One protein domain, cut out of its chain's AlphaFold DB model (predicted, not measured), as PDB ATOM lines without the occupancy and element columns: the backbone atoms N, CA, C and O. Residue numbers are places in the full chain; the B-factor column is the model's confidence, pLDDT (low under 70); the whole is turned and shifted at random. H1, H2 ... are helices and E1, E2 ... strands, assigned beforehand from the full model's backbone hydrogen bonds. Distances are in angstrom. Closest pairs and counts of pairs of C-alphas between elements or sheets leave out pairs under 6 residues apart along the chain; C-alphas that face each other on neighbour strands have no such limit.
ATOM      1  N   VAL A  32      22.032 -58.866 622.028       84.62
ATOM      2  CA  VAL A  32      21.758 -59.415 623.356       84.62
ATOM      3  C   VAL A  32      20.972 -58.352 624.099       84.62
ATOM      4  O   VAL A  32      21.422 -57.215 624.175       84.62
ATOM      5  N   VAL A  33      19.798 -58.687 624.619       86.19
ATOM      6  CA  VAL A  33      18.966 -57.769 625.410       86.19
ATOM      7  C   VAL A  33      18.475 -58.491 626.651       86.19
ATOM      8  O   VAL A  33      18.263 -59.701 626.616       86.19
ATOM      9  N   ARG A  34      18.263 -57.756 627.739       86.75
ATOM     10  CA  ARG A  34      17.606 -58.289 628.931       86.75
ATOM     11  C   ARG A  34      16.102 -58.359 628.697       86.75
ATOM     12  O   ARG A  34      15.541 -57.570 627.936       86.75
ATOM     13  N   LEU A  35      15.456 -59.304 629.373       84.69
ATOM     14  CA  LEU A  35      14.000 -59.383 629.413       84.69
ATOM     15  C   LEU A  35      13.458 -58.551 630.563       84.69
ATOM     16  O   LEU A  35      14.074 -58.506 631.628       84.69
ATOM     17  N   ILE A  36      12.291 -57.951 630.347       88.62
ATOM     18  CA  ILE A  36      11.547 -57.267 631.408       88.62
ATOM     19  C   ILE A  36      10.946 -58.332 632.340       88.62
ATOM     20  O   ILE A  36      11.186 -58.307 633.544       88.62
ATOM     21  N   GLU A  37      10.265 -59.327 631.761       87.81
ATOM     22  CA  GLU A  37       9.632 -60.449 632.462       87.81
ATOM     23  C   GLU A  37      10.112 -61.790 631.867       87.81
ATOM     24  O   GLU A  37       9.593 -62.260 630.849       87.81
ATOM     25  N   PRO A  38      11.146 -62.428 632.445       84.06
ATOM     26  CA  PRO A  38      11.802 -63.585 631.834       84.06
ATOM     27  C   PRO A  38      10.932 -64.845 631.782       84.06
ATOM     28  O   PRO A  38      11.051 -65.643 630.852       84.06
ATOM     29  N   GLU A  39      10.027 -65.003 632.746       86.69
ATOM     30  CA  GLU A  39       9.087 -66.123 632.829       86.69
ATOM     31  C   GLU A  39       8.147 -66.205 631.620       86.69
ATOM     32  O   GLU A  39       7.931 -67.290 631.084       86.69
ATOM     33  N   MET A  40       7.711 -65.061 631.077       85.88
ATOM     34  CA  MET A  40       6.867 -65.039 629.878       85.88
ATOM     35  C   MET A  40       7.571 -65.618 628.650       85.88
ATOM     36  O   MET A  40       6.937 -66.242 627.800       85.88
ATOM     37  N   CYS A  41       8.881 -65.400 628.519       87.44
ATOM     38  CA  CYS A  41       9.636 -65.914 627.381       87.44
ATOM     39  C   CYS A  41       9.961 -67.401 627.517       87.44
ATOM     40  O   CYS A  41      10.089 -68.059 626.492       87.44
ATOM     41  N   LEU A  42      10.046 -67.944 628.735       84.88
ATOM     42  CA  LEU A  42      10.225 -69.384 628.950       84.88
ATOM     43  C   LEU A  42       8.999 -70.194 628.505       84.88
ATOM     44  O   LEU A  42       9.146 -71.316 628.030       84.88
ATOM     45  N   GLU A  43       7.803 -69.612 628.612       86.75
ATOM     46  CA  GLU A  43       6.540 -70.239 628.192       86.75
ATOM     47  C   GLU A  43       6.095 -69.817 626.776       86.75
ATOM     48  O   GLU A  43       5.089 -70.294 626.243       86.75
ATOM     49  N   CYS A  44       6.837 -68.916 626.127       85.88
ATOM     50  CA  CYS A  44       6.474 -68.377 624.823       85.88
ATOM     51  C   CYS A  44       6.759 -69.384 623.702       85.88
ATOM     52  O   CYS A  44       7.903 -69.722 623.424       85.88
ATOM     53  N   ARG A  45       5.735 -69.760 622.926       88.94
ATOM     54  CA  ARG A  45       5.888 -70.668 621.766       88.94
ATOM     55  C   ARG A  45       6.838 -70.175 620.660       88.94
ATOM     56  O   ARG A  45       7.179 -70.938 619.763       88.94
ATOM     57  N   PHE A  46       7.170 -68.883 620.656       87.56
ATOM     58  CA  PHE A  46       8.077 -68.261 619.683       87.56
ATOM     59  C   PHE A  46       9.506 -68.117 620.212       87.56
ATOM     60  O   PHE A  46      10.392 -67.688 619.469       87.56
ATOM     61  N   ALA A  47       9.714 -68.420 621.490       87.44
ATOM     62  CA  ALA A  47      11.018 -68.460 622.108       87.44
ATOM     63  C   ALA A  47      11.651 -69.831 621.865       87.44
ATOM     64  O   ALA A  47      11.038 -70.872 622.100       87.44
ATOM     65  N   LYS A  48      12.882 -69.817 621.363       87.38
ATOM     66  CA  LYS A  48      13.734 -70.991 621.208       87.38
ATOM     67  C   LYS A  48      14.991 -70.810 622.038       87.38
ATOM     68  O   LYS A  48      15.336 -69.696 622.418       87.38
ATOM     69  N   THR A  49      15.693 -71.900 622.286       87.31
ATOM     70  CA  THR A  49      17.006 -71.847 622.915       87.31
ATOM     71  C   THR A  49      18.090 -71.915 621.841       87.31
ATOM     72  O   THR A  49      17.961 -72.650 620.859       87.31
ATOM     73  N   ALA A  50      19.128 -71.100 622.001       86.88
ATOM     74  CA  ALA A  50      20.248 -71.004 621.074       86.88
ATOM     75  C   ALA A  50      21.565 -70.818 621.835       86.88
ATOM     76  O   ALA A  50      21.581 -70.271 622.941       86.88
ATOM     77  N   GLU A  51      22.669 -71.252 621.235       87.62
ATOM     78  CA  GLU A  51      24.015 -70.909 621.692       87.62
ATOM     79  C   GLU A  51      24.465 -69.612 621.022       87.62
ATOM     80  O   GLU A  51      24.368 -69.456 619.806       87.62
ATOM     81  N   VAL A  52      24.944 -68.663 621.816       84.50
ATOM     82  CA  VAL A  52      25.316 -67.322 621.372       84.50
ATOM     83  C   VAL A  52      26.774 -67.080 621.707       84.50
ATOM     84  O   VAL A  52      27.190 -67.267 622.851       84.50
ATOM     85  N   GLU A  53      27.534 -66.634 620.714       86.75
ATOM     86  CA  GLU A  53      28.887 -66.128 620.914       86.75
ATOM     87  C   GLU A  53      28.815 -64.637 621.253       86.75
ATOM     88  O   GLU A  53      28.388 -63.805 620.437       86.75
ATOM     89  N   LEU A  54      29.229 -64.301 622.469       84.19
ATOM     90  CA  LEU A  54      29.325 -62.932 622.955       84.19
ATOM     91  C   LEU A  54      30.569 -62.232 622.379       84.19
ATOM     92  O   LEU A  54      31.445 -62.843 621.762       84.19
ATOM     93  N   ALA A  55      30.652 -60.912 622.555       80.94
ATOM     94  CA  ALA A  55      31.762 -60.112 622.030       80.94
ATOM     95  C   ALA A  55      33.129 -60.490 622.634       80.94
ATOM     96  O   ALA A  55      34.161 -60.294 621.992       80.94
ATOM     97  N   ASP A  56      33.136 -61.052 623.843       80.88
ATOM     98  CA  ASP A  56      34.324 -61.577 624.522       80.88
ATOM     99  C   ASP A  56      34.758 -62.967 624.011       80.88
ATOM    100  O   ASP A  56      35.796 -63.480 624.425       80.88
ATOM    101  N   GLY A  57      33.995 -63.562 623.085       84.38
ATOM    102  CA  GLY A  57      34.228 -64.901 622.546       84.38
ATOM    103  C   GLY A  57      33.702 -66.032 623.432       84.38
ATOM    104  O   GLY A  57      33.931 -67.199 623.113       84.38
ATOM    105  N   SER A  58      33.012 -65.719 624.532       85.12
ATOM    106  CA  SER A  58      32.340 -66.734 625.338       85.12
ATOM    107  C   SER A  58      31.083 -67.248 624.629       85.12
ATOM    108  O   SER A  58      30.369 -66.499 623.961       85.12
ATOM    109  N   MET A  59      30.832 -68.553 624.763       86.75
ATOM    110  CA  MET A  59      29.639 -69.218 624.237       86.75
ATOM    111  C   MET A  59      28.633 -69.413 625.361       86.75
ATOM    112  O   MET A  59      28.980 -69.943 626.421       86.75
ATOM    113  N   GLN A  60      27.384 -69.019 625.130       85.88
ATOM    114  CA  GLN A  60      26.353 -69.102 626.151       85.88
ATOM    115  C   GLN A  60      24.999 -69.536 625.606       85.88
ATOM    116  O   GLN A  60      24.580 -69.113 624.535       85.88
ATOM    117  N   ARG A  61      24.291 -70.370 626.374       85.62
ATOM    118  CA  ARG A  61      22.944 -70.833 626.037       85.62
ATOM    119  C   ARG A  61      21.898 -69.824 626.509       85.62
ATOM    120  O   ARG A  61      21.841 -69.516 627.699       85.62
ATOM    121  N   MET A  62      21.094 -69.312 625.581       87.38
ATOM    122  CA  MET A  62      20.221 -68.153 625.791       87.38
ATOM    123  C   MET A  62      18.894 -68.288 625.001       87.38
ATOM    124  O   MET A  62      18.803 -69.092 624.073       87.38
ATOM    125  N   ILE A  63      17.845 -67.527 625.361       87.56
ATOM    126  CA  ILE A  63      16.491 -67.656 624.761       87.56
ATOM    127  C   ILE A  63      16.276 -66.775 623.524       87.56
ATOM    128  O   ILE A  63      15.722 -65.685 623.641       87.56
ATOM    129  N   HIS A  64      16.574 -67.272 622.332       86.62
ATOM    130  CA  HIS A  64      16.269 -66.601 621.072       86.62
ATOM    131  C   HIS A  64      14.756 -66.474 620.806       86.62
ATOM    132  O   HIS A  64      14.077 -67.427 620.423       86.62
ATOM    133  N   CYS A  65      14.210 -65.266 620.946       86.50
ATOM    134  CA  CYS A  65      12.834 -64.977 620.538       86.50
ATOM    135  C   CYS A  65      12.770 -64.605 619.058       86.50
ATOM    136  O   CYS A  65      13.462 -63.708 618.584       86.50
ATOM    137  N   LEU A  66      11.883 -65.290 618.341       83.38
ATOM    138  CA  LEU A  66      11.678 -65.120 616.903       83.38
ATOM    139  C   LEU A  66      10.581 -64.099 616.572       83.38
ATOM    140  O   LEU A  66      10.306 -63.837 615.398       83.38
ATOM    141  N   ARG A  67       9.912 -63.554 617.592       84.38
ATOM    142  CA  ARG A  67       8.821 -62.594 617.436       84.38
ATOM    143  C   ARG A  67       9.393 -61.188 617.274       84.38
ATOM    144  O   ARG A  67      10.098 -60.717 618.153       84.38
ATOM    145  N   LEU A  68       9.088 -60.521 616.162       79.12
ATOM    146  CA  LEU A  68       9.689 -59.219 615.828       79.12
ATOM    147  C   LEU A  68       9.004 -58.040 616.528       79.12
ATOM    148  O   LEU A  68       9.595 -56.975 616.652       79.12
ATOM    149  N   ASP A  69       7.763 -58.251 616.952       79.88
ATOM    150  CA  ASP A  69       6.868 -57.320 617.640       79.88
ATOM    151  C   ASP A  69       6.719 -57.679 619.132       79.88
ATOM    152  O   ASP A  69       5.643 -57.537 619.704       79.88
ATOM    153  N   CYS A  70       7.748 -58.263 619.753       84.06
ATOM    154  CA  CYS A  70       7.706 -58.577 621.177       84.06
ATOM    155  C   CYS A  70       8.235 -57.389 621.983       84.06
ATOM    156  O   CYS A  70       9.379 -56.990 621.817       84.06
ATOM    157  N   ASP A  71       7.412 -56.873 622.893       86.69
ATOM    158  CA  ASP A  71       7.759 -55.711 623.720       86.69
ATOM    159  C   ASP A  71       8.406 -56.090 625.064       86.69
ATOM    160  O   ASP A  71       8.678 -55.228 625.893       86.69
ATOM    161  N   ASN A  72       8.683 -57.378 625.303       86.25
ATOM    162  CA  ASN A  72       9.264 -57.868 626.560       86.25
ATOM    163  C   ASN A  72      10.794 -57.660 626.644       86.25
ATOM    164  O   ASN A  72      11.515 -58.462 627.243       86.25
ATOM    165  N   TRP A  73      11.319 -56.637 625.974       85.62
ATOM    166  CA  TRP A  73      12.753 -56.415 625.804       85.62
ATOM    167  C   TRP A  73      13.165 -55.086 626.420       85.62
ATOM    168  O   TRP A  73      12.545 -54.053 626.174       85.62
ATOM    169  N   ASP A  74      14.277 -55.093 627.144       84.69
ATOM    170  CA  ASP A  74      14.939 -53.869 627.570       84.69
ATOM    171  C   ASP A  74      15.957 -53.423 626.508       84.69
ATOM    172  O   ASP A  74      17.111 -53.860 626.477       84.69
ATOM    173  N   TYR A  75      15.538 -52.525 625.614       79.75
ATOM    174  CA  TYR A  75      16.413 -51.969 624.573       79.75
ATOM    175  C   TYR A  75      17.599 -51.175 625.130       79.75
ATOM    176  O   TYR A  75      18.592 -50.997 624.419       79.75
ATOM    177  N   SER A  76      17.516 -50.689 626.372       84.25
ATOM    178  CA  SER A  76      18.608 -49.928 626.986       84.25
ATOM    179  C   SER A  76      19.823 -50.806 627.298       84.25
ATOM    180  O   SER A  76      20.942 -50.301 627.376       84.25
ATOM    181  N   SER A  77      19.624 -52.123 627.393       81.12
ATOM    182  CA  SER A  77      20.666 -53.105 627.683       81.12
ATOM    183  C   SER A  77      21.216 -53.798 626.428       81.12
ATOM    184  O   SER A  77      21.728 -54.910 626.532       81.12
ATOM    185  N   ALA A  78      21.016 -53.229 625.236       82.88
ATOM    186  CA  ALA A  78      21.309 -53.924 623.988       82.88
ATOM    187  C   ALA A  78      22.816 -54.000 623.681       82.88
ATOM    188  O   ALA A  78      23.453 -52.982 623.411       82.88
ATOM    189  N   GLU A  79      23.358 -55.214 623.623       82.38
ATOM    190  CA  GLU A  79      24.754 -55.507 623.273       82.38
ATOM    191  C   GLU A  79      24.837 -56.279 621.948       82.38
ATOM    192  O   GLU A  79      23.862 -56.879 621.503       82.38
ATOM    193  N   ALA A  80      25.980 -56.252 621.262       79.62
ATOM    194  CA  ALA A  80      26.138 -56.977 619.998       79.62
ATOM    195  C   ALA A  80      26.448 -58.463 620.246       79.62
ATOM    196  O   ALA A  80      27.359 -58.777 621.010       79.62
ATOM    197  N   ALA A  81      25.746 -59.365 619.554       78.88
ATOM    198  CA  ALA A  81      26.161 -60.764 619.452       78.88
ATOM    199  C   ALA A  81      27.036 -60.979 618.218       78.88
ATOM    200  O   ALA A  81      26.802 -60.395 617.155       78.88
ATOM    201  N   LYS A  82      28.039 -61.845 618.360       81.06
ATOM    202  CA  LYS A  82      28.975 -62.175 617.286       81.06
ATOM    203  C   LYS A  82      28.429 -63.281 616.387       81.06
ATOM    204  O   LYS A  82      28.508 -63.166 615.162       81.06
ATOM    205  N   SER A  83      27.848 -64.325 616.975       80.44
ATOM    206  CA  SER A  83      27.205 -65.417 616.242       80.44
ATOM    207  C   SER A  83      26.107 -66.089 617.077       80.44
ATOM    208  O   SER A  83      26.064 -65.927 618.295       80.44
ATOM    209  N   ILE A  84      25.185 -66.788 616.408       79.38
ATOM    210  CA  ILE A  84      24.107 -67.566 617.036       79.38
ATOM    211  C   ILE A  84      24.001 -68.912 616.333       79.38
ATOM    212  O   ILE A  84      24.005 -68.970 615.101       79.38
ATOM    213  N   ILE A  85      23.852 -69.965 617.125       83.38
ATOM    214  CA  ILE A  85      23.588 -71.329 616.694       83.38
ATOM    215  C   ILE A  85      22.258 -71.746 617.325       83.38
ATOM    216  O   ILE A  85      22.174 -72.004 618.524       83.38
ATOM    217  N   ASP A  86      21.195 -71.768 616.521       78.75
ATOM    218  CA  ASP A  86      19.896 -72.282 616.954       78.75
ATOM    219  C   ASP A  86      19.975 -73.806 617.129       78.75
ATOM    220  O   ASP A  86      20.360 -74.510 616.193       78.75
ATOM    221  N   GLU A  87      19.542 -74.333 618.281       69.44
ATOM    222  CA  GLU A  87      19.566 -75.786 618.550       69.44
ATOM    223  C   GLU A  87      18.700 -76.587 617.547       69.44
ATOM    224  O   GLU A  87      18.904 -77.780 617.339       69.44
TER     225      GLU A  87
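What this domain is: This is residues 32 to 87 of the 91 residues of an uncharacterized protein of Armatimonadetes bacterium Uphvl-Ar1 (UniProt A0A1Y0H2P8). Two small sheets stand opposite each other as the two sides of an open ring: a long hairpin of E2 and E3, with E5 beside E2, on one side, and the short pair E1 and E4 on the other, the middle left hollow in the backbone. H1 and the link of residues 66 to 72 span the gap at one end of the ring, and residues 81 and 82 span it at the other. The printed part has 56 residues, with one named helix and five named strands in the order E1, H1, E2, E3, E4, E5, and its class is mostly strand. The larger sheet runs E3, E2, E5 and the smaller E1, E4, both antiparallel. The whole is compact, with a radius of gyration of the C-alphas of 11.1 A, and rounded, spanning 28 by 27 by 18 A.

How they stand to each other: E1, residues 32 to 35, is the antiparallel neighbour of E4, residues 73 to 80, at 160 degrees between their directions; N 32 and O 79 are 2.8 A apart, within hydrogen-bond range, as are N 74 and O 34 at 2.9 A. E4 bends by 90 degrees at residue 76. H1, residues 38 to 42, is on the larger sheet at a height of 9.5 A and only just over E3, residues 59 to 65, with 3 of its 5 C-alphas falling there; their closest C-alphas, of Cys 41 and Ile 63, are 7.5 A apart. H1 has its O i to N i+4 pair within hydrogen-bond range. E2, residues 47 to 53, forms an antiparallel hairpin with E3 at 149 degrees, with N 50 and O 62 at 2.9 A and N 64 and O 48 at 2.7 A. On E2's other side is E5, residues 83 to 86, antiparallel at 143 degrees, with N 85 and O 51 at 2.8 A. E3 and E5 are edge strands. E1 is apart from E2, E3 and E5, and E4 is apart from the same three.

Where its parts are: E1 begins at C-alpha 32, (21.758, -59.415, 623.356), and is 9.8 A long. H1 measures 6.7 A. E2 begins at C-alpha 47, (11.018, -68.460, 622.108), and is 18.1 A long; E3 is 17.7 A long. E4, the longest strand by residues, measures 14.6 A. E5, 10.1 A long, ends at C-alpha 86, (19.896, -72.282, 616.954).

The domain as a whole: The two C-alphas farthest apart, of Arg 45 and Asp 56, are 30.0 A apart. The printed part has no cut. The link from E3 to E4 is short, with 7 residues, and the others are tight. The mean pLDDT of the printed part is 84.3, and residue 87 is under 70.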